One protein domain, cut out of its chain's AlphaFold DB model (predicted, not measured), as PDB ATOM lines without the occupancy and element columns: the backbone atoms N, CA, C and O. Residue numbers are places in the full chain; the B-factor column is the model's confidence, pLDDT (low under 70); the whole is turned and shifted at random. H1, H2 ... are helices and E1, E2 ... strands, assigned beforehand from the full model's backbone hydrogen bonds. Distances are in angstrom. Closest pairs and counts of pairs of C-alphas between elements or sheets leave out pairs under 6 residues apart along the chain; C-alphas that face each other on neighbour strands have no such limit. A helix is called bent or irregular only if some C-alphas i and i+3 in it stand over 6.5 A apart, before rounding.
ATOM      1  N   GLU A   2      20.765   9.100   2.436       65.44
ATOM      2  CA  GLU A   2      20.804  10.565   2.690       65.44
ATOM      3  C   GLU A   2      20.714  11.437   1.417       65.44
ATOM      4  O   GLU A   2      20.136  12.520   1.443       65.44
ATOM      5  N   ARG A   3      21.253  10.967   0.281       67.69
ATOM      6  CA  ARG A   3      21.117  11.660  -1.016       67.69
ATOM      7  C   ARG A   3      19.696  11.586  -1.576       67.69
ATOM      8  O   ARG A   3      19.160  12.611  -1.964       67.69
ATOM      9  N   GLU A   4      19.073  10.412  -1.523       68.56
ATOM     10  CA  GLU A   4      17.696  10.200  -1.998       68.56
ATOM     11  C   GLU A   4      16.683  11.034  -1.199       68.56
ATOM     12  O   GLU A   4      15.789  11.636  -1.781       68.56
ATOM     13  N   ALA A   5      16.863  11.157   0.122       66.75
ATOM     14  CA  ALA A   5      16.011  12.009   0.955       66.75
ATOM     15  C   ALA A   5      16.154  13.508   0.621       66.75
ATOM     16  O   ALA A   5      15.181  14.256   0.677       66.75
ATOM     17  N   LYS A   6      17.365  13.955   0.257       65.69
ATOM     18  CA  LYS A   6      17.616  15.341  -0.172       65.69
ATOM     19  C   LYS A   6      17.013  15.632  -1.546       65.69
ATOM     20  O   LYS A   6      16.451  16.705  -1.737       65.69
ATOM     21  N   GLU A   7      17.110  14.690  -2.480       70.69
ATOM     22  CA  GLU A   7      16.531  14.816  -3.823       70.69
ATOM     23  C   GLU A   7      14.997  14.820  -3.789       70.69
ATOM     24  O   GLU A   7      14.388  15.675  -4.428       70.69
ATOM     25  N   ALA A   8      14.379  13.947  -2.984       69.56
ATOM     26  CA  ALA A   8      12.926  13.917  -2.801       69.56
ATOM     27  C   ALA A   8      12.389  15.252  -2.259       69.56
ATOM     28  O   ALA A   8      11.479  15.833  -2.843       69.56
ATOM     29  N   LYS A   9      13.031  15.798  -1.219       64.44
ATOM     30  CA  LYS A   9      12.644  17.084  -0.621       64.44
ATOM     31  C   LYS A   9      12.770  18.262  -1.598       64.44
ATOM     32  O   LYS A   9      11.994  19.209  -1.547       64.44
ATOM     33  N   HIS A  10      13.769  18.231  -2.480       69.62
ATOM     34  CA  HIS A  10      13.952  19.279  -3.486       69.62
ATOM     35  C   HIS A  10      12.892  19.206  -4.596       69.62
ATOM     36  O   HIS A  10      12.432  20.242  -5.071       69.62
ATOM     37  N   ALA A  11      12.502  17.995  -5.006       72.44
ATOM     38  CA  ALA A  11      11.443  17.792  -5.991       72.44
ATOM     39  C   ALA A  11      10.072  18.252  -5.463       72.44
ATOM     40  O   ALA A  11       9.377  18.987  -6.160       72.44
ATOM     41  N   GLU A  12       9.745  17.892  -4.221       68.31
ATOM     42  CA  GLU A  12       8.524  18.301  -3.510       68.31
ATOM     43  C   GLU A  12       8.406  19.834  -3.422       68.31
ATOM     44  O   GLU A  12       7.416  20.418  -3.864       68.31
ATOM     45  N   HIS A  13       9.477  20.515  -2.997       70.56
ATOM     46  CA  HIS A  13       9.520  21.978  -2.961       70.56
ATOM     47  C   HIS A  13       9.309  22.617  -4.346       70.56
ATOM     48  O   HIS A  13       8.560  23.581  -4.489       70.56
ATOM     49  N   ALA A  14       9.967  22.094  -5.387       74.69
ATOM     50  CA  ALA A  14       9.845  22.632  -6.743       74.69
ATOM     51  C   ALA A  14       8.427  22.476  -7.313       74.69
ATOM     52  O   ALA A  14       7.939  23.353  -8.031       74.69
ATOM     53  N   GLU A  15       7.750  21.376  -6.994       75.31
ATOM     54  CA  GLU A  15       6.362  21.172  -7.386       75.31
ATOM     55  C   GLU A  15       5.407  22.095  -6.636       75.31
ATOM     56  O   GLU A  15       4.512  22.678  -7.257       75.31
ATOM     57  N   ALA A  16       5.618  22.278  -5.333       70.75
ATOM     58  CA  ALA A  16       4.811  23.181  -4.531       70.75
ATOM     59  C   ALA A  16       4.911  24.628  -5.059       70.75
ATOM     60  O   ALA A  16       3.889  25.291  -5.236       70.75
ATOM     61  N   GLU A  17       6.108  25.085  -5.443       75.31
ATOM     62  CA  GLU A  17       6.305  26.388  -6.104       75.31
ATOM     63  C   GLU A  17       5.619  26.481  -7.480       75.31
ATOM     64  O   GLU A  17       5.029  27.507  -7.847       75.31
ATOM     65  N   ALA A  18       5.620  25.396  -8.257       79.31
ATOM     66  CA  ALA A  18       4.894  25.352  -9.524       79.31
ATOM     67  C   ALA A  18       3.368  25.396  -9.314       79.31
ATOM     68  O   ALA A  18       2.648  26.021 -10.100       79.31
ATOM     69  N   ALA A  19       2.858  24.751  -8.262       78.19
ATOM     70  CA  ALA A  19       1.446  24.780  -7.889       78.19
ATOM     71  C   ALA A  19       1.009  26.184  -7.444       78.19
ATOM     72  O   ALA A  19      -0.024  26.671  -7.905       78.19
ATOM     73  N   VAL A  20       1.838  26.861  -6.650       76.88
ATOM     74  CA  VAL A  20       1.696  28.274  -6.260       76.88
ATOM     75  C   VAL A  20       1.640  29.146  -7.515       76.88
ATOM     76  O   VAL A  20       0.648  29.823  -7.755       76.88
ATOM     77  N   THR A  21       2.608  29.037  -8.425       80.50
ATOM     78  CA  THR A  21       2.603  29.818  -9.679       80.50
ATOM     79  C   THR A  21       1.320  29.613 -10.505       80.50
ATOM     80  O   THR A  21       0.755  30.558 -11.070       80.50
ATOM     81  N   ARG A  22       0.811  28.375 -10.561       82.50
ATOM     82  CA  ARG A  22      -0.464  28.058 -11.229       82.50
ATOM     83  C   ARG A  22      -1.664  28.689 -10.524       82.50
ATOM     84  O   ARG A  22      -2.590  29.103 -11.216       82.50
ATOM     85  N   LEU A  23      -1.658  28.756  -9.196       81.62
ATOM     86  CA  LEU A  23      -2.721  29.357  -8.390       81.62
ATOM     87  C   LEU A  23      -2.889  30.849  -8.716       81.62
ATOM     88  O   LEU A  23      -3.981  31.277  -9.076       81.62
ATOM     89  N   TRP A  24      -1.789  31.609  -8.743       80.19
ATOM     90  CA  TRP A  24      -1.800  33.021  -9.158       80.19
ATOM     91  C   TRP A  24      -2.243  33.208 -10.616       80.19
ATOM     92  O   TRP A  24      -2.902  34.185 -10.963       80.19
ATOM     93  N   SER A  25      -1.907  32.261 -11.495       79.00
ATOM     94  CA  SER A  25      -2.337  32.316 -12.898       79.00
ATOM     95  C   SER A  25      -3.851  32.106 -13.056       79.00
ATOM     96  O   SER A  25      -4.458  32.666 -13.972       79.00
ATOM     97  N   LYS A  26      -4.469  31.309 -12.172       74.56
ATOM     98  CA  LYS A  26      -5.917  31.051 -12.165       74.56
ATOM     99  C   LYS A  26      -6.724  32.216 -11.615       74.56
ATOM    100  O   LYS A  26      -7.778  32.487 -12.173       74.56
ATOM    101  N   GLU A  27      -6.222  32.929 -10.609       67.06
ATOM    102  CA  GLU A  27      -6.901  34.114 -10.064       67.06
ATOM    103  C   GLU A  27      -7.155  35.175 -11.153       67.06
ATOM    104  O   GLU A  27      -8.215  35.797 -11.202       67.06
ATOM    105  N   ASN A  28      -6.236  35.296 -12.117       60.16
ATOM    106  CA  ASN A  28      -6.386  36.177 -13.281       60.16
ATOM    107  C   ASN A  28      -7.412  35.687 -14.325       60.16
ATOM    108  O   ASN A  28      -7.679  36.388 -15.302       60.16
ATOM    109  N   THR A  29      -7.979  34.489 -14.156       58.84
ATOM    110  CA  THR A  29      -8.950  33.880 -15.072       58.84
ATOM    111  C   THR A  29     -10.312  33.770 -14.383       58.84
ATOM    112  O   THR A  29     -10.546  32.879 -13.573       58.84
ATOM    113  N   SER A  30     -11.247  34.665 -14.714       50.16
ATOM    114  CA  SER A  30     -12.582  34.685 -14.101       50.16
ATOM    115  C   SER A  30     -13.370  33.384 -14.334       50.16
ATOM    116  O   SER A  30     -13.681  33.022 -15.469       50.16
ATOM    117  N   SER A  31     -13.736  32.710 -13.241       55.22
ATOM    118  CA  SER A  31     -14.725  31.625 -13.213       55.22
ATOM    119  C   SER A  31     -16.154  32.193 -13.247       55.22
ATOM    120  O   SER A  31     -16.424  33.232 -12.653       55.22
ATOM    121  N   SER A  32     -17.080  31.511 -13.933       54.59
ATOM    122  CA  SER A  32     -18.479  31.938 -14.142       54.59
ATOM    123  C   SER A  32     -19.469  31.401 -13.089       54.59
ATOM    124  O   SER A  32     -20.678  31.561 -13.255       54.59
ATOM    125  N   THR A  33     -18.995  30.734 -12.035       59.97
ATOM    126  CA  THR A  33     -19.839  30.255 -10.926       59.97
ATOM    127  C   THR A  33     -19.647  31.162  -9.720       59.97
ATOM    128  O   THR A  33     -18.525  31.279  -9.234       59.97
ATOM    129  N   GLU A  34     -20.724  31.792  -9.242       66.88
ATOM    130  CA  GLU A  34     -20.675  32.573  -8.003       66.88
ATOM    131  C   GLU A  34     -20.391  31.630  -6.820       66.88
ATOM    132  O   GLU A  34     -21.169  30.697  -6.592       66.88
ATOM    133  N   PRO A  35     -19.266  31.808  -6.104       74.31
ATOM    134  CA  PRO A  35     -18.939  30.977  -4.953       74.31
ATOM    135  C   PRO A  35     -19.906  31.253  -3.797       74.31
ATOM    136  O   PRO A  35     -20.497  32.335  -3.709       74.31
ATOM    137  N   SER A  36     -20.054  30.292  -2.881       85.50
ATOM    138  CA  SER A  36     -20.796  30.545  -1.642       85.50
ATOM    139  C   SER A  36     -20.143  31.717  -0.903       85.50
ATOM    140  O   SER A  36     -18.913  31.775  -0.849       85.50
ATOM    141  N   PRO A  37     -20.905  32.617  -0.250       90.12
ATOM    142  CA  PRO A  37     -20.306  33.679   0.557       90.12
ATOM    143  C   PRO A  37     -19.427  33.126   1.686       90.12
ATOM    144  O   PRO A  37     -18.600  33.857   2.226       90.12
ATOM    145  N   TYR A  38     -19.579  31.851   2.053       93.62
ATOM    146  CA  TYR A  38     -18.798  31.184   3.094       93.62
ATOM    147  C   TYR A  38     -17.533  30.496   2.579       93.62
ATOM    148  O   TYR A  38     -16.678  30.146   3.393       93.62
ATOM    149  N   ASP A  39     -17.386  30.324   1.265       91.25
ATOM    150  CA  ASP A  39     -16.170  29.746   0.700       91.25
ATOM    151  C   ASP A  39     -15.033  30.783   0.788       91.25
ATOM    152  O   ASP A  39     -15.247  31.969   0.502       91.25
ATOM    153  N   PRO A  40     -13.828  30.402   1.247       92.38
ATOM    154  CA  PRO A  40     -12.682  31.299   1.233       92.38
ATOM    155  C   PRO A  40     -12.260  31.609  -0.216       92.38
ATOM    156  O   PRO A  40     -12.400  30.750  -1.093       92.38
ATOM    157  N   PRO A  41     -11.703  32.806  -0.483       91.12
ATOM    158  CA  PRO A  41     -11.023  33.085  -1.747       91.12
ATOM    159  C   PRO A  41      -9.953  32.031  -2.061       91.12
ATOM    160  O   PRO A  41      -9.374  31.455  -1.144       91.12
ATOM    161  N   GLU A  42      -9.642  31.797  -3.340       88.69
ATOM    162  CA  GLU A  42      -8.754  30.689  -3.741       88.69
ATOM    163  C   GLU A  42      -7.365  30.778  -3.079       88.69
ATOM    164  O   GLU A  42      -6.871  29.781  -2.558       88.69
ATOM    165  N   LEU A  43      -6.763  31.971  -3.008       89.88
ATOM    166  CA  LEU A  43      -5.483  32.164  -2.315       89.88
ATOM    167  C   LEU A  43      -5.577  31.888  -0.807       89.88
ATOM    168  O   LEU A  43      -4.704  31.216  -0.267       89.88
ATOM    169  N   ASP A  44      -6.639  32.346  -0.137       91.88
ATOM    170  CA  ASP A  44      -6.882  32.061   1.289       91.88
ATOM    171  C   ASP A  44      -7.031  30.543   1.496       91.88
ATOM    172  O   ASP A  44      -6.362  29.948   2.337       91.88
ATOM    173  N   ALA A  45      -7.801  29.874   0.632       92.12
ATOM    174  CA  ALA A  45      -8.030  28.435   0.702       92.12
ATOM    175  C   ALA A  45      -6.725  27.617   0.731       92.12
ATOM    176  O   ALA A  45      -6.613  26.672   1.507       92.12
ATOM    177  N   TYR A  46      -5.732  27.962  -0.091       89.12
ATOM    178  CA  TYR A  46      -4.505  27.165  -0.226       89.12
ATOM    179  C   TYR A  46      -3.311  27.684   0.584       89.12
ATOM    180  O   TYR A  46      -2.409  26.907   0.903       89.12
ATOM    181  N   LEU A  47      -3.285  28.976   0.921       90.62
ATOM    182  CA  LEU A  47      -2.146  29.595   1.601       90.62
ATOM    183  C   LEU A  47      -2.393  29.869   3.081       90.62
ATOM    184  O   LEU A  47      -1.420  30.086   3.799       90.62
ATOM    185  N   TYR A  48      -3.641  29.827   3.562       92.69
ATOM    186  CA  TYR A  48      -3.933  30.139   4.961       92.69
ATOM    187  C   TYR A  48      -3.128  29.266   5.924       92.69
ATOM    188  O   TYR A  48      -2.450  29.792   6.794       92.69
ATOM    189  N   HIS A  49      -3.117  27.944   5.737       92.19
ATOM    190  CA  HIS A  49      -2.356  27.029   6.594       92.19
ATOM    191  C   HIS A  49      -0.919  26.768   6.102       92.19
ATOM    192  O   HIS A  49      -0.340  25.740   6.456       92.19
ATOM    193  N   CYS A  50      -0.344  27.633   5.257       90.00
ATOM    194  CA  CYS A  50       1.016  27.452   4.736       90.00
ATOM    195  C   CYS A  50       2.010  27.193   5.882       90.00
ATOM    196  O   CYS A  50       1.979  27.882   6.898       90.00
ATOM    197  N   GLY A  51       2.883  26.192   5.741       87.00
ATOM    198  CA  GLY A  51       3.846  25.789   6.777       87.00
ATOM    199  C   GLY A  51       3.334  24.748   7.783       87.00
ATOM    200  O   GLY A  51       4.144  24.098   8.455       87.00
ATOM    201  N   VAL A  52       2.021  24.502   7.852       85.06
ATOM    202  CA  VAL A  52       1.468  23.425   8.681       85.06
ATOM    203  C   VAL A  52       1.759  22.073   8.013       85.06
ATOM    204  O   VAL A  52       1.267  21.817   6.925       85.06
ATOM    205  N   TYR A  53       2.535  21.221   8.700       75.06
ATOM    206  CA  TYR A  53       3.081  19.906   8.284       75.06
ATOM    207  C   TYR A  53       4.445  19.878   7.565       75.06
ATOM    208  O   TYR A  53       5.021  18.799   7.443       75.06
ATOM    209  N   GLY A  54       5.065  21.032   7.306       56.66
ATOM    210  CA  GLY A  54       6.474  21.120   6.894       56.66
ATOM    211  C   GLY A  54       6.734  20.948   5.388       56.66
ATOM    212  O   GLY A  54       6.015  20.246   4.700       56.66
ATOM    213  N   SER A  55       7.780  21.647   4.920       52.47
ATOM    214  CA  SER A  55       8.305  21.830   3.540       52.47
ATOM    215  C   SER A  55       7.364  22.251   2.418       52.47
ATOM    216  O   SER A  55       7.856  22.881   1.479       52.47
ATOM    217  N   ASP A  56       6.067  22.011   2.527       59.00
ATOM    218  CA  ASP A  56       5.148  22.413   1.482       59.00
ATOM    219  C   ASP A  56       4.790  23.887   1.628       59.00
ATOM    220  O   ASP A  56       4.313  24.389   2.649       59.00
ATOM    221  N   CYS A  57       5.045  24.594   0.537       63.62
ATOM    222  CA  CYS A  57       4.590  25.948   0.269       63.62
ATOM    223  C   CYS A  57       3.065  26.121   0.353       63.62
ATOM    224  O   CYS A  57       2.573  27.249   0.289       63.62
ATOM    225  N   LEU A  58       2.335  25.008   0.406       73.81
ATOM    226  CA  LEU A  58       0.891  24.919   0.504       73.81
ATOM    227  C   LEU A  58       0.555  24.210   1.814       73.81
ATOM    228  O   LEU A  58       1.199  23.237   2.188       73.81
ATOM    229  N   GLY A  59      -0.436  24.732   2.527       82.38
ATOM    230  CA  GLY A  59      -0.978  24.058   3.700       82.38
ATOM    231  C   GLY A  59      -2.179  23.185   3.343       82.38
ATOM    232  O   GLY A  59      -2.680  23.249   2.215       82.38
ATOM    233  N   PRO A  60      -2.731  22.449   4.323       90.25
ATOM    234  CA  PRO A  60      -4.027  21.807   4.168       90.25
ATOM    235  C   PRO A  60      -5.074  22.817   3.699       90.25
ATOM    236  O   PRO A  60      -5.278  23.860   4.336       90.25
ATOM    237  N   LYS A  61      -5.746  22.497   2.590       92.44
ATOM    238  CA  LYS A  61      -6.711  23.398   1.961       92.44
ATOM    239  C   LYS A  61      -7.824  23.753   2.944       92.44
ATOM    240  O   LYS A  61      -8.566  22.880   3.396       92.44
ATOM    241  N   LEU A  62      -7.947  25.036   3.255       95.19
ATOM    242  CA  LEU A  62      -9.002  25.611   4.070       95.19
ATOM    243  C   LEU A  62     -10.340  25.524   3.322       95.19
ATOM    244  O   LEU A  62     -10.470  25.958   2.178       95.19
ATOM    245  N   VAL A  63     -11.344  24.978   4.002       96.50
ATOM    246  CA  VAL A  63     -12.733  24.908   3.524       96.50
ATOM    247  C   VAL A  63     -13.557  26.047   4.113       96.50
ATOM    248  O   VAL A  63     -14.393  26.626   3.432       96.50
ATOM    249  N   TYR A  64     -13.340  26.355   5.391       97.31
ATOM    250  CA  TYR A  64     -14.095  27.366   6.126       97.31
ATOM    251  C   TYR A  64     -13.381  27.718   7.432       97.31
ATOM    252  O   TYR A  64     -12.801  26.835   8.066       97.31
ATOM    253  N   ARG A  65     -13.476  28.973   7.885       96.94
ATOM    254  CA  ARG A  65     -13.086  29.380   9.245       96.94
ATOM    255  C   ARG A  65     -13.996  30.473   9.784       96.94
ATOM    256  O   ARG A  65     -14.355  31.403   9.066       96.94
ATOM    257  N   THR A  66     -14.317  30.397  11.072       96.69
ATOM    258  CA  THR A  66     -15.167  31.392  11.749       96.69
ATOM    259  C   THR A  66     -14.483  32.745  11.956       96.69
ATOM    260  O   THR A  66     -15.167  33.738  12.190       96.69
ATOM    261  N   SER A  67     -13.150  32.799  11.902       93.38
ATOM    262  CA  SER A  67     -12.362  34.028  12.080       93.38
ATOM    263  C   SER A  67     -12.256  34.894  10.838       93.38
ATOM    264  O   SER A  67     -11.812  36.028  10.968       93.38
ATOM    265  N   ARG A  68     -12.683  34.422   9.660       92.12
ATOM    266  CA  ARG A  68     -12.423  35.093   8.374       92.12
ATOM    267  C   ARG A  68     -12.800  36.580   8.365       92.12
ATOM    268  O   ARG A  68     -12.049  37.388   7.836       92.12
ATOM    269  N   ASP A  69     -13.921  36.939   8.987       88.00
ATOM    270  CA  ASP A  69     -14.404  38.327   9.008       88.00
ATOM    271  C   ASP A  69     -13.694  39.196  10.064       88.00
ATOM    272  O   ASP A  69     -13.621  40.414   9.919       88.00
ATOM    273  N   LYS A  70     -13.183  38.586  11.143       88.38
ATOM    274  CA  LYS A  70     -12.465  39.286  12.226       88.38
ATOM    275  C   LYS A  70     -10.975  39.428  11.936       88.38
ATOM    276  O   LYS A  70     -10.375  40.423  12.323       88.38
ATOM    277  N   GLU A  71     -10.406  38.429  11.274       87.06
ATOM    278  CA  GLU A  71      -9.001  38.342  10.899       87.06
ATOM    279  C   GLU A  71      -8.894  37.977   9.405       87.06
ATOM    280  O   GLU A  71      -8.687  36.805   9.042       87.06
ATOM    281  N   PRO A  72      -9.091  38.969   8.515       87.94
ATOM    282  CA  PRO A  72      -8.997  38.765   7.078       87.94
ATOM    283  C   PRO A  72      -7.605  38.282   6.676       87.94
ATOM    284  O   PRO A  72      -6.591  38.777   7.164       87.94
ATOM    285  N   PHE A  73      -7.556  37.321   5.755       89.69
ATOM    286  CA  PHE A  73      -6.294  36.886   5.171       89.69
ATOM    287  C   PHE A  73      -5.787  37.944   4.190       89.69
ATOM    288  O   PHE A  73      -6.524  38.364   3.295       89.69
ATOM    289  N   THR A  74      -4.528  38.349   4.346       87.75
ATOM    290  CA  THR A  74      -3.853  39.226   3.385       87.75
ATOM    291  C   THR A  74      -2.944  38.368   2.508       87.75
ATOM    292  O   THR A  74      -1.980  37.802   3.026       87.75
ATOM    293  N   PRO A  75      -3.241  38.223   1.206       84.62
ATOM    294  CA  PRO A  75      -2.423  37.411   0.321       84.62
ATOM    295  C   PRO A  75      -1.027  38.026   0.122       84.62
ATOM    296  O   PRO A  75      -0.886  39.253   0.158       84.62
ATOM    297  N   PRO A  76       0.002  37.198  -0.144       86.62
ATOM    298  CA  PRO A  76       1.323  37.699  -0.504       86.62
ATOM    299  C   PRO A  76       1.262  38.543  -1.785       86.62
ATOM    300  O   PRO A  76       0.478  38.259  -2.697       86.62
ATOM    301  N   VAL A  77       2.134  39.550  -1.893       88.00
ATOM    302  CA  VAL A  77       2.208  40.456  -3.057       88.00
ATOM    303  C   VAL A  77       2.955  39.790  -4.222       88.00
ATOM    304  O   VAL A  77       4.040  40.206  -4.620       88.00
ATOM    305  N   GLY A  78       2.361  38.730  -4.765       84.56
ATOM    306  CA  GLY A  78       2.914  37.930  -5.858       84.56
ATOM    307  C   GLY A  78       3.454  36.565  -5.412       84.56
ATOM    308  O   GLY A  78       3.570  36.304  -4.216       84.56
ATOM    309  N   PRO A  79       3.779  35.687  -6.377       82.12
ATOM    310  CA  PRO A  79       4.149  34.295  -6.107       82.12
ATOM    311  C   PRO A  79       5.481  34.149  -5.353       82.12
ATOM    312  O   PRO A  79       5.635  33.224  -4.562       82.12
ATOM    313  N   ASP A  80       6.416  35.084  -5.551       82.44
ATOM    314  CA  ASP A  80       7.751  35.055  -4.936       82.44
ATOM    315  C   ASP A  80       7.810  35.766  -3.572       82.44
ATOM    316  O   ASP A  80       8.859  35.797  -2.925       82.44
ATOM    317  N   ALA A  81       6.709  36.390  -3.139       85.12
ATOM    318  CA  ALA A  81       6.673  37.097  -1.868       85.12
ATOM    319  C   ALA A  81       6.774  36.105  -0.692       85.12
ATOM    320  O   ALA A  81       6.251  34.985  -0.772       85.12
ATOM    321  N   PRO A  82       7.433  36.500   0.417       83.88
ATOM    322  CA  PRO A  82       7.486  35.667   1.606       83.88
ATOM    323  C   PRO A  82       6.065  35.367   2.084       83.88
ATOM    324  O   PRO A  82       5.189  36.231   2.097       83.88
ATOM    325  N   ARG A  83       5.842  34.107   2.442       86.19
ATOM    326  CA  ARG A  83       4.558  33.612   2.930       86.19
ATOM    327  C   ARG A  83       4.567  33.561   4.447       86.19
ATOM    328  O   ARG A  83       5.581  33.238   5.061       86.19
ATOM    329  N   ARG A  84       3.395  33.795   5.033       87.88
ATOM    330  CA  ARG A  84       3.137  33.523   6.445       87.88
ATOM    331  C   ARG A  84       3.271  32.023   6.699       87.88
ATOM    332  O   ARG A  84       2.463  31.241   6.206       87.88
ATOM    333  N   LEU A  85       4.279  31.630   7.472       90.12
ATOM    334  CA  LEU A  85       4.493  30.236   7.853       90.12
ATOM    335  C   LEU A  85       3.836  29.966   9.207       90.12
ATOM    336  O   LEU A  85       4.312  30.405  10.255       90.12
ATOM    337  N   MET A  86       2.724  29.243   9.178       91.81
ATOM    338  CA  MET A  86       1.998  28.818  10.362       91.81
ATOM    339  C   MET A  86       2.618  27.569  10.987       91.81
ATOM    340  O   MET A  86       3.035  26.626  10.321       91.81
ATOM    341  N   SER A  87       2.600  27.542  12.314       90.75
ATOM    342  CA  SER A  87       2.989  26.410  13.144       90.75
ATOM    343  C   SER A  87       1.862  26.045  14.105       90.75
ATOM    344  O   SER A  87       1.150  26.915  14.613       90.75
ATOM    345  N   LEU A  88       1.704  24.749  14.377       92.81
ATOM    346  CA  LEU A  88       0.732  24.267  15.354       92.81
ATOM    347  C   LEU A  88       1.278  24.419  16.774       92.81
ATOM    348  O   LEU A  88       2.395  24.007  17.098       92.81
ATOM    349  N   ARG A  89       0.447  24.963  17.655       91.69
ATOM    350  CA  ARG A  89       0.696  25.092  19.088       91.69
ATOM    351  C   ARG A  89      -0.403  24.379  19.862       91.69
ATOM    352  O   ARG A  89      -1.553  24.303  19.438       91.69
ATOM    353  N   ARG A  90      -0.044  23.861  21.037       90.25
ATOM    354  CA  ARG A  90      -1.030  23.299  21.964       90.25
ATOM    355  C   ARG A  90      -1.833  24.430  22.620       90.25
ATOM    356  O   ARG A  90      -1.251  25.474  22.929       90.25
ATOM    357  N   PRO A  91      -3.133  24.223  22.886       89.06
ATOM    358  CA  PRO A  91      -3.903  25.109  23.748       89.06
ATOM    359  C   PRO A  91      -3.220  25.259  25.114       89.06
ATOM    360  O   PRO A  91      -2.619  24.299  25.608       89.06
ATOM    361  N   PRO A  92      -3.291  26.438  25.751       86.88
ATOM    362  CA  PRO A  92      -2.626  26.637  27.024       86.88
ATOM    363  C   PRO A  92      -3.314  25.809  28.120       86.88
ATOM    364  O   PRO A  92      -4.522  25.564  28.084       86.88
ATOM    365  N   GLN A  93      -2.541  25.361  29.112       84.69
ATOM    366  CA  GLN A  93      -3.027  24.432  30.145       84.69
ATOM    367  C   GLN A  93      -4.157  25.022  31.002       84.69
ATOM    368  O   GLN A  93      -4.992  24.295  31.534       84.69
ATOM    369  N   ASN A  94      -4.186  26.347  31.135       84.94
ATOM    370  CA  ASN A  94      -5.211  27.084  31.867       84.94
ATOM    371  C   ASN A  94      -6.489  27.341  31.045       84.94
ATOM    372  O   ASN A  94      -7.461  27.846  31.607       84.94
ATOM    373  N   HIS A  95      -6.511  27.004  29.750       87.25
ATOM    374  CA  HIS A  95      -7.721  27.092  28.936       87.25
ATOM    375  C   HIS A  95      -8.776  26.108  29.452       87.25
ATOM    376  O   HIS A  95      -8.436  24.980  29.816       87.25
ATOM    377  N   ARG A  96     -10.061  26.492  29.448       85.31
ATOM    378  CA  ARG A  96     -11.164  25.665  29.986       85.31
ATOM    379  C   ARG A  96     -11.182  24.243  29.421       85.31
ATOM    380  O   ARG A  96     -11.345  23.290  30.175       85.31
ATOM    381  N   PHE A  97     -10.944  24.096  28.117       85.38
ATOM    382  CA  PHE A  97     -10.857  22.778  27.477       85.38
ATOM    383  C   PHE A  97      -9.816  21.853  28.102       85.38
ATOM    384  O   PHE A  97     -10.085  20.664  28.260       85.38
ATOM    385  N   THR A  98      -8.658  22.399  28.467       81.50
ATOM    386  CA  THR A  98      -7.533  21.635  29.007       81.50
ATOM    387  C   THR A  98      -7.652  21.456  30.519       81.50
ATOM    388  O   THR A  98      -7.362  20.384  31.041       81.50
ATOM    389  N   ARG A  99      -8.092  22.496  31.235       81.75
ATOM    390  CA  ARG A  99      -8.163  22.510  32.701       81.75
ATOM    391  C   ARG A  99      -9.237  21.572  33.248       81.75
ATOM    392  O   ARG A  99      -8.976  20.848  34.201       81.75
ATOM    393  N   ASP A 100     -10.420  21.590  32.640       81.31
ATOM    394  CA  ASP A 100     -11.602  20.894  33.164       81.31
ATOM    395  C   ASP A 100     -11.859  19.568  32.418       81.31
ATOM    396  O   ASP A 100     -12.908  18.948  32.575       81.31
ATOM    397  N   ASN A 101     -10.910  19.148  31.566       82.19
ATOM    398  CA  ASN A 101     -11.027  18.022  30.632       82.19
ATOM    399  C   ASN A 101     -12.314  18.062  29.777       82.19
ATOM    400  O   ASN A 101     -12.822  17.036  29.324       82.19
ATOM    401  N   LEU A 102     -12.861  19.265  29.574       85.62
ATOM    402  CA  LEU A 102     -14.161  19.491  28.943       85.62
ATOM    403  C   LEU A 102     -14.181  19.002  27.488       85.62
ATOM    404  O   LEU A 102     -15.220  18.553  26.999       85.62
ATOM    405  N   TRP A 103     -13.027  19.079  26.817       87.38
ATOM    406  CA  TRP A 103     -12.848  18.572  25.461       87.38
ATOM    407  C   TRP A 103     -13.134  17.069  25.371       87.38
ATOM    408  O   TRP A 103     -14.011  16.663  24.612       87.38
ATOM    409  N   GLU A 104     -12.458  16.269  26.196       83.31
ATOM    410  CA  GLU A 104     -12.559  14.804  26.185       83.31
ATOM    411  C   GLU A 104     -13.908  14.303  26.717       83.31
ATOM    412  O   GLU A 104     -14.444  13.309  26.237       83.31
ATOM    413  N   VAL A 105     -14.475  14.978  27.722       79.94
ATOM    414  CA  VAL A 105     -15.670  14.478  28.423       79.94
ATOM    415  C   VAL A 105     -16.969  14.813  27.686       79.94
ATOM    416  O   VAL A 105     -17.910  14.022  27.732       79.94
ATOM    417  N   VAL A 106     -17.054  15.979  27.036       78.38
ATOM    418  CA  VAL A 106     -18.324  16.483  26.479       78.38
ATOM    419  C   VAL A 106     -18.146  17.033  25.069       78.38
ATOM    420  O   VAL A 106     -18.795  16.575  24.130       78.38
ATOM    421  N   VAL A 107     -17.271  18.023  24.905       82.12
ATOM    422  CA  VAL A 107     -17.306  18.892  23.724       82.12
ATOM    423  C   VAL A 107     -16.882  18.165  22.452       82.12
ATOM    424  O   VAL A 107     -17.515  18.374  21.422       82.12
ATOM    425  N   GLY A 108     -15.877  17.287  22.504       84.88
ATOM    426  CA  GLY A 108     -15.435  16.538  21.326       84.88
ATOM    427  C   GLY A 108     -16.542  15.644  20.760       84.88
ATOM    428  O   GLY A 108     -16.814  15.666  19.561       84.88
ATOM    429  N   HIS A 109     -17.244  14.911  21.627       89.81
ATOM    430  CA  HIS A 109     -18.325  14.013  21.215       89.81
ATOM    431  C   HIS A 109     -19.562  14.758  20.704       89.81
ATOM    432  O   HIS A 109     -20.129  14.372  19.681       89.81
ATOM    433  N   GLU A 110     -19.987  15.817  21.392       93.62
ATOM    434  CA  GLU A 110     -21.135  16.615  20.955       93.62
ATOM    435  C   GLU A 110     -20.828  17.387  19.663       93.62
ATOM    436  O   GLU A 110     -21.683  17.462  18.781       93.62
ATOM    437  N   ALA A 111     -19.592  17.869  19.481       93.88
ATOM    438  CA  ALA A 111     -19.164  18.467  18.218       93.88
ATOM    439  C   ALA A 111     -19.267  17.467  17.057       93.88
ATOM    440  O   ALA A 111     -19.813  17.819  16.018       93.88
ATOM    441  N   ILE A 112     -18.835  16.212  17.236       94.75
ATOM    442  CA  ILE A 112     -18.972  15.172  16.199       94.75
ATOM    443  C   ILE A 112     -20.444  14.938  15.838       94.75
ATOM    444  O   ILE A 112     -20.776  14.911  14.659       94.75
ATOM    445  N   LYS A 113     -21.347  14.848  16.824       96.25
ATOM    446  CA  LYS A 113     -22.789  14.694  16.552       96.25
ATOM    447  C   LYS A 113     -23.359  15.867  15.753       96.25
ATOM    448  O   LYS A 113     -24.206  15.665  14.884       96.25
ATOM    449  N   LEU A 114     -22.915  17.089  16.051       97.44
ATOM    450  CA  LEU A 114     -23.309  18.280  15.300       97.44
ATOM    451  C   LEU A 114     -22.752  18.247  13.872       97.44
ATOM    452  O   LEU A 114     -23.479  18.584  12.946       97.44
ATOM    453  N   LEU A 115     -21.513  17.796  13.671       97.62
ATOM    454  CA  LEU A 115     -20.949  17.599  12.332       97.62
ATOM    455  C   LEU A 115     -21.756  16.562  11.534       97.62
ATOM    456  O   LEU A 115     -22.164  16.842  10.405       97.62
ATOM    457  N   ASP A 116     -22.075  15.418  12.145       97.12
ATOM    458  CA  ASP A 116     -22.872  14.357  11.521       97.12
ATOM    459  C   ASP A 116     -24.280  14.844  11.135       97.12
ATOM    460  O   ASP A 116     -24.771  14.524  10.054       97.12
ATOM    461  N   LYS A 117     -24.919  15.674  11.975       97.75
ATOM    462  CA  LYS A 117     -26.229  16.297  11.696       97.75
ATOM    463  C   LYS A 117     -26.228  17.140  10.412       97.75
ATOM    464  O   LYS A 117     -27.270  17.271   9.777       97.75
ATOM    465  N   HIS A 118     -25.082  17.714  10.045       97.38
ATOM    466  CA  HIS A 118     -24.898  18.531   8.839       97.38
ATOM    467  C   HIS A 118     -24.303  17.738   7.662       97.38
ATOM    468  O   HIS A 118     -23.841  18.327   6.680       97.38
ATOM    469  N   ASP A 119     -24.309  16.403   7.746       97.25
ATOM    470  CA  ASP A 119     -23.697  15.489   6.777       97.25
ATOM    471  C   ASP A 119     -22.200  15.779   6.548       97.25
ATOM    472  O   ASP A 119     -21.696  15.663   5.424       97.25
ATOM    473  N   ILE A 120     -21.485  16.199   7.596       97.62
ATOM    474  CA  ILE A 120     -20.042  16.449   7.560       97.62
ATOM    475  C   ILE A 120     -19.326  15.254   8.176       97.62
ATOM    476  O   ILE A 120     -19.308  15.063   9.390       97.62
ATOM    477  N   ARG A 121     -18.668  14.461   7.328       95.25
ATOM    478  CA  ARG A 121     -17.889  13.310   7.785       95.25
ATOM    479  C   ARG A 121     -16.537  13.756   8.343       95.25
ATOM    480  O   ARG A 121     -15.556  13.870   7.608       95.25
ATOM    481  N   CYS A 122     -16.480  13.947   9.655       94.12
ATOM    482  CA  CYS A 122     -15.245  14.264  10.364       94.12
ATOM    483  C   CYS A 122     -14.235  13.103  10.287       94.12
ATOM    484  O   CYS A 122     -14.556  11.957  10.612       94.12
ATOM    485  N   LYS A 123     -12.999  13.398   9.879       95.12
ATOM    486  CA  LYS A 123     -11.880  12.439   9.827       95.12
ATOM    487  C   LYS A 123     -10.819  12.705  10.875       95.12
ATOM    488  O   LYS A 123     -10.192  11.770  11.366       95.12
ATOM    489  N   SER A 124     -10.641  13.968  11.228       93.81
ATOM    490  CA  SER A 124      -9.808  14.370  12.350       93.81
ATOM    491  C   SER A 124     -10.455  15.552  13.049       93.81
ATOM    492  O   SER A 124     -11.045  16.405  12.392       93.81
ATOM    493  N   LEU A 125     -10.360  15.583  14.372       93.81
ATOM    494  CA  LEU A 125     -10.853  16.680  15.186       93.81
ATOM    495  C   LEU A 125      -9.763  17.023  16.190       93.81
ATOM    496  O   LEU A 125      -9.450  16.216  17.067       93.81
ATOM    497  N   GLN A 126      -9.148  18.185  16.023       92.44
ATOM    498  CA  GLN A 126      -8.017  18.606  16.839       92.44
ATOM    499  C   GLN A 126      -8.319  19.920  17.542       92.44
ATOM    500  O   GLN A 126      -9.032  20.774  17.024       92.44
ATOM    501  N   LEU A 127      -7.731  20.085  18.724       92.88
ATOM    502  CA  LEU A 127      -7.756  21.334  19.462       92.88
ATOM    503  C   LEU A 127      -6.361  21.957  19.415       92.88
ATOM    504  O   LEU A 127      -5.427  21.441  20.033       92.88
ATOM    505  N   VAL A 128      -6.213  23.040  18.660       93.94
ATOM    506  CA  VAL A 128      -4.910  23.644  18.339       93.94
ATOM    507  C   VAL A 128      -4.946  25.159  18.497       93.94
ATOM    508  O   VAL A 128      -5.998  25.757  18.700       93.94
ATOM    509  N   ARG A 129      -3.779  25.789  18.430       94.69
ATOM    510  CA  ARG A 129      -3.617  27.213  18.121       94.69
ATOM    511  C   ARG A 129      -2.654  27.319  16.951       94.69
ATOM    512  O   ARG A 129      -1.722  26.517  16.870       94.69
ATOM    513  N   PHE A 130      -2.846  28.303  16.091       94.19
ATOM    514  CA  PHE A 130      -1.877  28.623  15.054       94.19
ATOM    515  C   PHE A 130      -0.962  29.733  15.554       94.19
ATOM    516  O   PHE A 130      -1.383  30.603  16.318       94.19
ATOM    517  N   ALA A 131       0.304  29.668  15.161       94.25
ATOM    518  CA  ALA A 131       1.263  30.722  15.433       94.25
ATOM    519  C   ALA A 131       2.170  30.961  14.231       94.25
ATOM    520  O   ALA A 131       2.627  29.997  13.612       94.25
ATOM    521  N   TRP A 132       2.467  32.223  13.958       93.00
ATOM    522  CA  TRP A 132       3.415  32.668  12.935       93.00
ATOM    523  C   TRP A 132       4.196  33.880  13.443       93.00
ATOM    524  O   TRP A 132       3.837  34.478  14.459       93.00
ATOM    525  N   GLU A 133       5.285  34.212  12.761       92.50
ATOM    526  CA  GLU A 133       6.056  35.427  13.033       92.50
ATOM    527  C   GLU A 133       5.226  36.660  12.694       92.50
ATOM    528  O   GLU A 133       4.705  36.769  11.589       92.50
ATOM    529  N   ALA A 134       5.076  37.561  13.662       92.88
ATOM    530  CA  ALA A 134       4.322  38.788  13.471       92.88
ATOM    531  C   ALA A 134       5.100  39.765  12.582       92.88
ATOM    532  O   ALA A 134       6.302  39.962  12.771       92.88
ATOM    533  N   GLU A 135       4.402  40.416  11.656       89.00
ATOM    534  CA  GLU A 135       4.993  41.414  10.756       89.00
ATOM    535  C   GLU A 135       5.041  42.812  11.393       89.00
ATOM    536  O   GLU A 135       5.763  43.693  10.922       89.00
ATOM    537  N   SER A 136       4.290  43.025  12.480       90.06
ATOM    538  CA  SER A 136       4.276  44.280  13.230       90.06
ATOM    539  C   SER A 136       4.005  44.092  14.727       90.06
ATOM    540  O   SER A 136       3.536  43.045  15.185       90.06
ATOM    541  N   ASP A 137       4.264  45.149  15.497       90.06
ATOM    542  CA  ASP A 137       3.987  45.209  16.936       90.06
ATOM    543  C   ASP A 137       2.483  45.120  17.256       90.06
ATOM    544  O   ASP A 137       2.110  44.652  18.335       90.06
ATOM    545  N   GLU A 138       1.619  45.576  16.344       91.00
ATOM    546  CA  GLU A 138       0.159  45.497  16.466       91.00
ATOM    547  C   GLU A 138      -0.368  44.076  16.254       91.00
ATOM    548  O   GLU A 138      -1.344  43.687  16.896       91.00
ATOM    549  N   GLU A 139       0.267  43.301  15.373       90.44
ATOM    550  CA  GLU A 139      -0.091  41.901  15.131       90.44
ATOM    551  C   GLU A 139       0.445  40.977  16.239       90.44
ATOM    552  O   GLU A 139      -0.171  39.957  16.565       90.44
ATOM    553  N   ALA A 140       1.583  41.330  16.841       95.12
ATOM    554  CA  ALA A 140       2.263  40.509  17.831       95.12
ATOM    555  C   ALA A 140       1.408  40.237  19.083       95.12
ATOM    556  O   ALA A 140       0.855  41.129  19.731       95.12
ATOM    557  N   THR A 141       1.359  38.971  19.489       94.25
ATOM    558  CA  THR A 141       0.662  38.544  20.701       94.25
ATOM    559  C   THR A 141       1.490  38.854  21.941       94.25
ATOM    560  O   THR A 141       2.680  38.535  22.020       94.25
ATOM    561  N   ARG A 142       0.834  39.433  22.951       93.81
ATOM    562  CA  ARG A 142       1.405  39.674  24.278       93.81
ATOM    563  C   ARG A 142       0.830  38.702  25.304       93.81
ATOM    564  O   ARG A 142      -0.336  38.320  25.227       93.81
ATOM    565  N   ASP A 143       1.658  38.290  26.254       89.62
ATOM    566  CA  ASP A 143       1.253  37.447  27.372       89.62
ATOM    567  C   ASP A 143       0.486  38.241  28.449       89.62
ATOM    568  O   ASP A 143       0.267  39.449  28.340       89.62
ATOM    569  N   ALA A 144       0.080  37.560  29.526       87.81
ATOM    570  CA  ALA A 144      -0.658  38.180  30.630       87.81
ATOM    571  C   ALA A 144       0.127  39.281  31.373       87.81
ATOM    572  O   ALA A 144      -0.475  40.078  32.090       87.81
ATOM    573  N   ASN A 145       1.451  39.330  31.209       90.75
ATOM    574  CA  ASN A 145       2.324  40.342  31.796       90.75
ATOM    575  C   ASN A 145       2.619  41.489  30.811       90.75
ATOM    576  O   ASN A 145       3.324  42.432  31.166       90.75
ATOM    577  N   GLY A 146       2.086  41.422  29.586       91.62
ATOM    578  CA  GLY A 146       2.293  42.415  28.537       91.62
ATOM    579  C   GLY A 146       3.578  42.225  27.728       91.62
ATOM    580  O   GLY A 146       3.896  43.094  26.916       91.62
ATOM    581  N   TYR A 147       4.311  41.124  27.904       92.81
ATOM    582  CA  TYR A 147       5.506  40.831  27.110       92.81
ATOM    583  C   TYR A 147       5.141  40.127  25.809       92.81
ATOM    584  O   TYR A 147       4.215  39.321  25.774       92.81
ATOM    585  N   TYR A 148       5.892  40.398  24.740       94.62
ATOM    586  CA  TYR A 148       5.738  39.666  23.488       94.62
ATOM    587  C   TYR A 148       5.984  38.175  23.692       94.62
ATOM    588  O   TYR A 148       6.954  37.772  24.337       94.62
ATOM    589  N   VAL A 149       5.133  37.355  23.085       93.44
ATOM    590  CA  VAL A 149       5.417  35.930  22.976       93.44
ATOM    591  C   VAL A 149       6.456  35.747  21.875       93.44
ATOM    592  O   VAL A 149       6.161  35.955  20.705       93.44
ATOM    593  N   SER A 150       7.689  35.402  22.243       91.88
ATOM    594  CA  SER A 150       8.797  35.276  21.291       91.88
ATOM    595  C   SER A 150       8.854  33.899  20.625       91.88
ATOM    596  O   SER A 150       8.699  32.858  21.272       91.88
ATOM    597  N   GLY A 151       9.104  33.911  19.321       87.25
ATOM    598  CA  GLY A 151       9.508  32.779  18.504       87.25
ATOM    599  C   GLY A 151      11.024  32.716  18.357       87.25
ATOM    600  O   GLY A 151      11.761  33.307  19.146       87.25
ATOM    601  N   GLN A 152      11.485  31.971  17.354       83.62
ATOM    602  CA  GLN A 152      12.911  31.838  17.067       83.62
ATOM    603  C   GLN A 152      13.492  33.134  16.484       83.62
ATOM    604  O   GLN A 152      14.548  33.571  16.934       83.62
ATOM    605  N   ASP A 153      12.768  33.757  15.550       86.56
ATOM    606  CA  ASP A 153      13.274  34.880  14.755       86.56
ATOM    607  C   ASP A 153      12.547  36.215  15.035       86.56
ATOM    608  O   ASP A 153      12.927  37.259  14.510       86.56
ATOM    609  N   GLY A 154      11.553  36.230  15.933       91.31
ATOM    610  CA  GLY A 154      10.835  37.453  16.307       91.31
ATOM    611  C   GLY A 154       9.620  37.226  17.213       91.31
ATOM    612  O   GLY A 154       9.390  36.103  17.675       91.31
ATOM    613  N   PRO A 155       8.839  38.278  17.517       96.00
ATOM    614  CA  PRO A 155       7.531  38.149  18.156       96.00
ATOM    615  C   PRO A 155       6.581  37.270  17.333       96.00
ATOM    616  O   PRO A 155       6.620  37.274  16.105       96.00
ATOM    617  N   LEU A 156       5.707  36.530  18.008       95.56
ATOM    618  CA  LEU A 156       4.703  35.684  17.372       95.56
ATOM    619  C   LEU A 156       3.324  36.322  17.445       95.56
ATOM    620  O   LEU A 156       2.927  36.861  18.480       95.56
ATOM    621  N   HIS A 157       2.554  36.142  16.384       94.38
ATOM    622  CA  HIS A 157       1.105  36.143  16.466       94.38
ATOM    623  C   HIS A 157       0.624  34.748  16.882       94.38
ATOM    624  O   HIS A 157       1.148  33.743  16.399       94.38
ATOM    625  N   ILE A 158      -0.364  34.664  17.776       94.06
ATOM    626  CA  ILE A 158      -0.981  33.403  18.189       94.06
ATOM    627  C   ILE A 158      -2.501  33.549  18.186       94.06
ATOM    628  O   ILE A 158      -3.063  34.274  19.008       94.06
ATOM    629  N   THR A 159      -3.164  32.755  17.349       93.19
ATOM    630  CA  THR A 159      -4.626  32.758  17.220       93.19
ATOM    631  C   THR A 159      -5.316  32.328  18.518       93.19
ATOM    632  O   THR A 159      -4.684  31.697  19.385       93.19
ATOM    633  N   PRO A 160      -6.626  32.580  18.670       93.12
ATOM    634  CA  PRO A 160      -7.455  31.882  19.650       93.12
ATOM    635  C   PRO A 160      -7.365  30.356  19.508       93.12
ATOM    636  O   PRO A 160      -6.797  29.823  18.548       93.12
ATOM    637  N   VAL A 161      -7.915  29.630  20.482       94.44
ATOM    638  CA  VAL A 161      -8.000  28.169  20.386       94.44
ATOM    639  C   VAL A 161      -8.930  27.787  19.237       94.44
ATOM    640  O   VAL A 161     -10.061  28.251  19.167       94.44
ATOM    641  N   THR A 162      -8.479  26.910  18.351       96.12
ATOM    642  CA  THR A 162      -9.232  26.465  17.181       96.12
ATOM    643  C   THR A 162      -9.590  24.991  17.312       96.12
ATOM    644  O   THR A 162      -8.722  24.138  17.521       96.12
ATOM    645  N   ILE A 163     -10.875  24.686  17.150       96.56
ATOM    646  CA  ILE A 163     -11.349  23.350  16.798       96.56
ATOM    647  C   ILE A 163     -11.092  23.176  15.303       96.56
ATOM    648  O   ILE A 163     -11.774  23.776  14.471       96.56
ATOM    649  N   TRP A 164     -10.074  22.390  14.973       97.00
ATOM    650  CA  TRP A 164      -9.624  22.162  13.610       97.00
ATOM    651  C   TRP A 164     -10.152  20.818  13.110       97.00
ATOM    652  O   TRP A 164      -9.794  19.753  13.621       97.00
ATOM    653  N   VAL A 165     -11.086  20.893  12.165       97.62
ATOM    654  CA  VAL A 165     -11.848  19.767  11.625       97.62
ATOM    655  C   VAL A 165     -11.241  19.353  10.289       97.62
ATOM    656  O   VAL A 165     -11.324  20.085   9.305       97.62
ATOM    657  N   GLY A 166     -10.667  18.157  10.235       96.50
ATOM    658  CA  GLY A 166     -10.218  17.548   8.986       96.50
ATOM    659  C   GLY A 166     -11.339  16.747   8.332       96.50
ATOM    660  O   GLY A 166     -11.941  15.882   8.979       96.50
ATOM    661  N   VAL A 167     -11.590  17.005   7.051       96.81
ATOM    662  CA  VAL A 167     -12.608  16.336   6.224       96.81
ATOM    663  C   VAL A 167     -11.985  15.710   4.974       96.81
ATOM    664  O   VAL A 167     -10.876  16.062   4.580       96.81
ATOM    665  N   ASP A 168     -12.692  14.779   4.329       94.38
ATOM    666  CA  ASP A 168     -12.263  14.259   3.022       94.38
ATOM    667  C   ASP A 168     -12.316  15.383   1.961       94.38
ATOM    668  O   ASP A 168     -13.254  16.192   1.993       94.38
ATOM    669  N   PRO A 169     -11.385  15.437   0.988       92.56
ATOM    670  CA  PRO A 169     -11.412  16.456  -0.059       92.56
ATOM    671  C   PRO A 169     -12.736  16.517  -0.816       92.56
ATOM    672  O   PRO A 169     -13.274  15.487  -1.231       92.56
ATOM    673  N   GLY A 170     -13.274  17.726  -0.990       91.12
ATOM    674  CA  GLY A 170     -14.548  17.952  -1.680       91.12
ATOM    675  C   GLY A 170     -15.790  17.360  -0.997       91.12
ATOM    676  O   GLY A 170     -16.873  17.416  -1.573       91.12
ATOM    677  N   SER A 171     -15.671  16.795   0.211       94.94
ATOM    678  CA  SER A 171     -16.813  16.197   0.922       94.94
ATOM    679  C   SER A 171     -17.710  17.220   1.624       94.94
ATOM    680  O   SER A 171     -18.852  16.909   1.958       94.94
ATOM    681  N   THR A 172     -17.203  18.432   1.864       95.50
ATOM    682  CA  THR A 172     -17.869  19.485   2.643       95.50
ATOM    683  C   THR A 172     -17.773  20.826   1.919       95.50
ATOM    684  O   THR A 172     -16.776  21.102   1.258       95.50
ATOM    685  N   THR A 173     -18.810  21.657   2.049       95.25
ATOM    686  CA  THR A 173     -18.872  23.023   1.503       95.25
ATOM    687  C   THR A 173     -18.744  24.064   2.616       95.25
ATOM    688  O   THR A 173     -19.049  23.758   3.778       95.25
ATOM    689  N   GLY A 174     -18.366  25.303   2.278       95.19
ATOM    690  CA  GLY A 174     -18.307  26.400   3.247       95.19
ATOM    691  C   GLY A 174     -19.650  26.652   3.941       95.19
ATOM    692  O   GLY A 174     -19.687  26.908   5.139       95.19
ATOM    693  N   GLU A 175     -20.770  26.489   3.231       96.31
ATOM    694  CA  GLU A 175     -22.121  26.658   3.787       96.31
ATOM    695  C   GLU A 175     -22.468  25.623   4.869       96.31
ATOM    696  O   GLU A 175     -22.937  25.987   5.951       96.31
ATOM    697  N   LYS A 176     -22.200  24.333   4.619       96.69
ATOM    698  CA  LYS A 176     -22.404  23.284   5.633       96.69
ATOM    699  C   LYS A 176     -21.534  23.545   6.859       96.69
ATOM    700  O   LYS A 176     -22.018  23.498   7.991       96.69
ATOM    701  N   ALA A 177     -20.262  23.865   6.623       97.56
ATOM    702  CA  ALA A 177     -19.312  24.180   7.678       97.56
ATOM    703  C   ALA A 177     -19.744  25.411   8.493       97.56
ATOM    704  O   ALA A 177     -19.623  25.401   9.719       97.56
ATOM    705  N   HIS A 178     -20.307  26.439   7.852       97.62
ATOM    706  CA  HIS A 178     -20.835  27.627   8.519       97.62
ATOM    707  C   HIS A 178     -21.960  27.286   9.503       97.62
ATOM    708  O   HIS A 178     -21.864  27.624  10.688       97.62
ATOM    709  N   HIS A 179     -22.990  26.564   9.052       97.75
ATOM    710  CA  HIS A 179     -24.119  26.185   9.906       97.75
ATOM    711  C   HIS A 179     -23.696  25.258  11.054       97.75
ATOM    712  O   HIS A 179     -24.065  25.503  12.206       97.75
ATOM    713  N   ALA A 180     -22.862  24.251  10.775       98.00
ATOM    714  CA  ALA A 180     -22.324  23.371  11.809       98.00
ATOM    715  C   ALA A 180     -21.499  24.152  12.846       98.00
ATOM    716  O   ALA A 180     -21.658  23.959  14.052       98.00
ATOM    717  N   SER A 181     -20.668  25.098  12.397       97.62
ATOM    718  CA  SER A 181     -19.868  25.948  13.289       97.62
ATOM    719  C   SER A 181     -20.724  26.827  14.186       97.62
ATOM    720  O   SER A 181     -20.390  26.999  15.355       97.62
ATOM    721  N   ALA A 182     -21.825  27.380  13.674       97.50
ATOM    722  CA  ALA A 182     -22.731  28.194  14.476       97.50
ATOM    723  C   ALA A 182     -23.333  27.386  15.639       97.50
ATOM    724  O   ALA A 182     -23.379  27.883  16.768       97.50
ATOM    725  N   GLU A 183     -23.727  26.132  15.391       97.56
ATOM    726  CA  GLU A 183     -24.228  25.229  16.433       97.56
ATOM    727  C   GLU A 183     -23.128  24.805  17.415       97.56
ATOM    728  O   GLU A 183     -23.353  24.838  18.625       97.56
ATOM    729  N   ILE A 184     -21.922  24.486  16.928       96.75
ATOM    730  CA  ILE A 184     -20.772  24.158  17.786       96.75
ATOM    731  C   ILE A 184     -20.442  25.344  18.698       96.75
ATOM    732  O   ILE A 184     -20.344  25.182  19.911       96.75
ATOM    733  N   LEU A 185     -20.337  26.560  18.162       96.06
ATOM    734  CA  LEU A 185     -20.078  27.757  18.966       96.06
ATOM    735  C   LEU A 185     -21.209  28.036  19.969       96.06
ATOM    736  O   LEU A 185     -20.943  28.489  21.081       96.06
ATOM    737  N   ALA A 186     -22.468  27.765  19.612       96.06
ATOM    738  CA  ALA A 186     -23.590  27.881  20.542       96.06
ATOM    739  C   ALA A 186     -23.495  26.863  21.690       96.06
ATOM    740  O   ALA A 186     -23.735  27.234  22.839       96.06
ATOM    741  N   LEU A 187     -23.093  25.622  21.403       94.38
ATOM    742  CA  LEU A 187     -22.799  24.599  22.408       94.38
ATOM    743  C   LEU A 187     -21.665  25.050  23.340       94.38
ATOM    744  O   LEU A 187     -21.814  24.996  24.557       94.38
ATOM    745  N   LEU A 188     -20.556  25.557  22.796       93.12
ATOM    746  CA  LEU A 188     -19.422  26.031  23.599       93.12
ATOM    747  C   LEU A 188     -19.815  27.148  24.573       93.12
ATOM    748  O   LEU A 188     -19.390  27.142  25.731       93.12
ATOM    749  N   ARG A 189     -20.692  28.064  24.144       93.81
ATOM    750  CA  ARG A 189     -21.216  29.138  25.001       93.81
ATOM    751  C   ARG A 189     -22.018  28.616  26.191       93.81
ATOM    752  O   ARG A 189     -21.968  29.241  27.243       93.81
ATOM    753  N   GLN A 190     -22.712  27.481  26.067       92.31
ATOM    754  CA  GLN A 190     -23.423  26.855  27.197       92.31
ATOM    755  C   GLN A 190     -22.461  26.367  28.288       92.31
ATOM    756  O   GLN A 190     -22.859  26.199  29.436       92.31
ATOM    757  N   HIS A 191     -21.190  26.175  27.933       89.75
ATOM    758  CA  HIS A 191     -20.110  25.812  28.840       89.75
ATOM    759  C   HIS A 191     -19.161  26.989  29.120       89.75
ATOM    760  O   HIS A 191     -17.995  26.759  29.437       89.75
ATOM    761  N   ASP A 192     -19.617  28.238  28.963       89.25
ATOM    762  CA  ASP A 192     -18.841  29.493  29.041       89.25
ATOM    763  C   ASP A 192     -17.480  29.455  28.321       89.25
ATOM    764  O   ASP A 192     -16.489  30.034  28.776       89.25
ATOM    765  N   VAL A 193     -17.404  28.745  27.197       90.56
ATOM    766  CA  VAL A 193     -16.233  28.756  26.325       90.56
ATOM    767  C   VAL A 193     -16.525  29.690  25.156       90.56
ATOM    768  O   VAL A 193     -17.340  29.384  24.288       90.56
ATOM    769  N   THR A 194     -15.878  30.856  25.150       89.81
ATOM    770  CA  THR A 194     -16.127  31.917  24.156       89.81
ATOM    771  C   THR A 194     -14.908  32.284  23.317       89.81
ATOM    772  O   THR A 194     -15.075  32.859  22.246       89.81
ATOM    773  N   ASP A 195     -13.702  31.965  23.790       88.62
ATOM    774  CA  ASP A 195     -12.425  32.273  23.129       88.62
ATOM    775  C   ASP A 195     -11.977  31.119  22.218       88.62
ATOM    776  O   ASP A 195     -10.906  30.532  22.382       88.62
ATOM    777  N   VAL A 196     -12.884  30.699  21.331       93.25
ATOM    778  CA  VAL A 196     -12.686  29.536  20.462       93.25
ATOM    779  C   VAL A 196     -13.211  29.798  19.066       93.25
ATOM    780  O   VAL A 196     -14.265  30.408  18.873       93.25
ATOM    781  N   GLU A 197     -12.487  29.265  18.096       95.38
ATOM    782  CA  GLU A 197     -12.820  29.280  16.682       95.38
ATOM    783  C   GLU A 197     -13.041  27.866  16.158       95.38
ATOM    784  O   GLU A 197     -12.572  26.887  16.739       95.38
ATOM    785  N   VAL A 198     -13.734  27.758  15.027       97.31
ATOM    786  CA  VAL A 198     -13.882  26.501  14.293       97.31
ATOM    787  C   VAL A 198     -13.356  26.714  12.880       97.31
ATOM    788  O   VAL A 198     -13.742  27.674  12.205       97.31
ATOM    789  N   ALA A 199     -12.472  25.828  12.439       97.75
ATOM    790  CA  ALA A 199     -11.914  25.845  11.095       97.75
ATOM    791  C   ALA A 199     -11.917  24.438  10.496       97.75
ATOM    792  O   ALA A 199     -11.734  23.454  11.206       97.75
ATOM    793  N   TYR A 200     -12.116  24.359   9.186       97.88
ATOM    794  CA  TYR A 200     -12.233  23.118   8.432       97.88
ATOM    795  C   TYR A 200     -11.147  23.080   7.378       97.88
ATOM    796  O   TYR A 200     -10.936  24.068   6.671       97.88
ATOM    797  N   HIS A 201     -10.504  21.931   7.240       95.62
ATOM    798  CA  HIS A 201      -9.520  21.705   6.201       95.62
ATOM    799  C   HIS A 201      -9.718  20.347   5.540       95.62
ATOM    800  O   HIS A 201     -10.198  19.392   6.157       95.62
ATOM    801  N   GLU A 202      -9.335  20.256   4.276       94.06
ATOM    802  CA  GLU A 202      -9.243  18.973   3.599       94.06
ATOM    803  C   GLU A 202      -8.007  18.222   4.113       94.06
ATOM    804  O   GLU A 202      -6.931  18.800   4.304       94.06
ATOM    805  N   LEU A 203      -8.171  16.929   4.378       88.06
ATOM    806  CA  LEU A 203      -7.049  16.031   4.605       88.06
ATOM    807  C   LEU A 203      -6.411  15.692   3.268       88.06
ATOM    808  O   LEU A 203      -7.102  15.313   2.320       88.06
TER     809      LEU A 203
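Overview. This is residues 2 to 203 of the 210 residues of an uncharacterized protein of Coprinellus micaceus (UniProt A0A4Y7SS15). A strongly twisted sheet, built round the long, bent strand E3, is covered over part of its length by two helices, H4 and H5, which pack on it and on each other. At one end the short helix H2 crosses E1, and the long helix H1 touches H2 and reaches away, its residues 2 to 8 sticking out; the unnamed stretch 134 to 155 loops out between E3 and E4. The printed part has 202 residues, in the order H1, H2, E1, E2, H3, H4, E3, E4, E5, H5, E6, and is of mixed class. The branched sheet is mixed: E5 and E6 are parallel, its other neighbour pairs antiparallel. The whole is compact, with a radius of gyration of the C-alphas of 18.0 A and spans of 48 by 45 by 38 A.

Along the chain. Find C-alpha 2 at (20.804, 10.565, 2.690); from there H1, residues 2 to 27, runs 38.5 A. Next come H2, residues 42 to 47, E1, 62 to 65, E2, 87 to 89, and H3, 96 to 99. H4, residues 102 to 117, covers 21.3 A and is irregular: C-alphas 105 and 108 are 7.4 A apart. Look for E3, residues 122 to 133, from C-alpha 122 at (-15.245, 14.264, 10.364); it is 30.1 A long and bends by 64 degrees at residue 127. E4, 156 to 158, runs on into E5, 161 to 167, at 72 degrees. H5, residues 174 to 190, is 24.5 A long, and E6, 196 to 202, ends at C-alpha 202, (-9.243, 18.973, 3.599).

Arrangement. Beside E3, E2 lies on one side (N 87 to O 131, 2.8 A), E4 and E5 on the other (N 157 to O 132, 2.8 A; N 126 to O 164, 2.9 A); E3 and E4 form a hairpin. E5, H5 and E6 make a strand-helix-strand unit, two parallel strands joined through a helix, with a right-handed crossover; N 163 and O 197 are 2.8 A apart. E1 pairs with E6, N 63 to O 200, 2.8 A. H5 is on the sheet, over E1 and E6, at a height of 9.0 A; its closest C-alphas to E6 are Ser 181 and Val 198, 6.1 A. H4 is on it at 9.7 A, over E3 and E5. H4 and H5 touch, closest C-alphas Ala 111 and Ile 184, 5.9 A, at a tilt of 35.2 degrees, only just steep, opposite ways. H2 is over E1, and H1 touches H2 with residues 23 to 27 alone, closest C-alphas Leu 23 and Leu 43, 7.2 A. H3 is close to H4 but not clearly touching, Phe 97 to Trp 103, 5.1 A. Every O i to N i+4 pair is within hydrogen-bond range in H1, H2 and H5, and 9 of 12 in H4; H3 is too short for one.

Size, cuts and confidence. The C-alphas of Arg 3 and Gln 190, the farthest apart, are 54.9 A from each other. The printed part has no cut. The links H1 to H2, H2 to E1, E1 to E2 and E3 to E4 are long. Mean pLDDT of the printed part is 87.1; look for values under 70 at residues 2 to 6, 8 to 10, 12, 27 to 34 and 54 to 57.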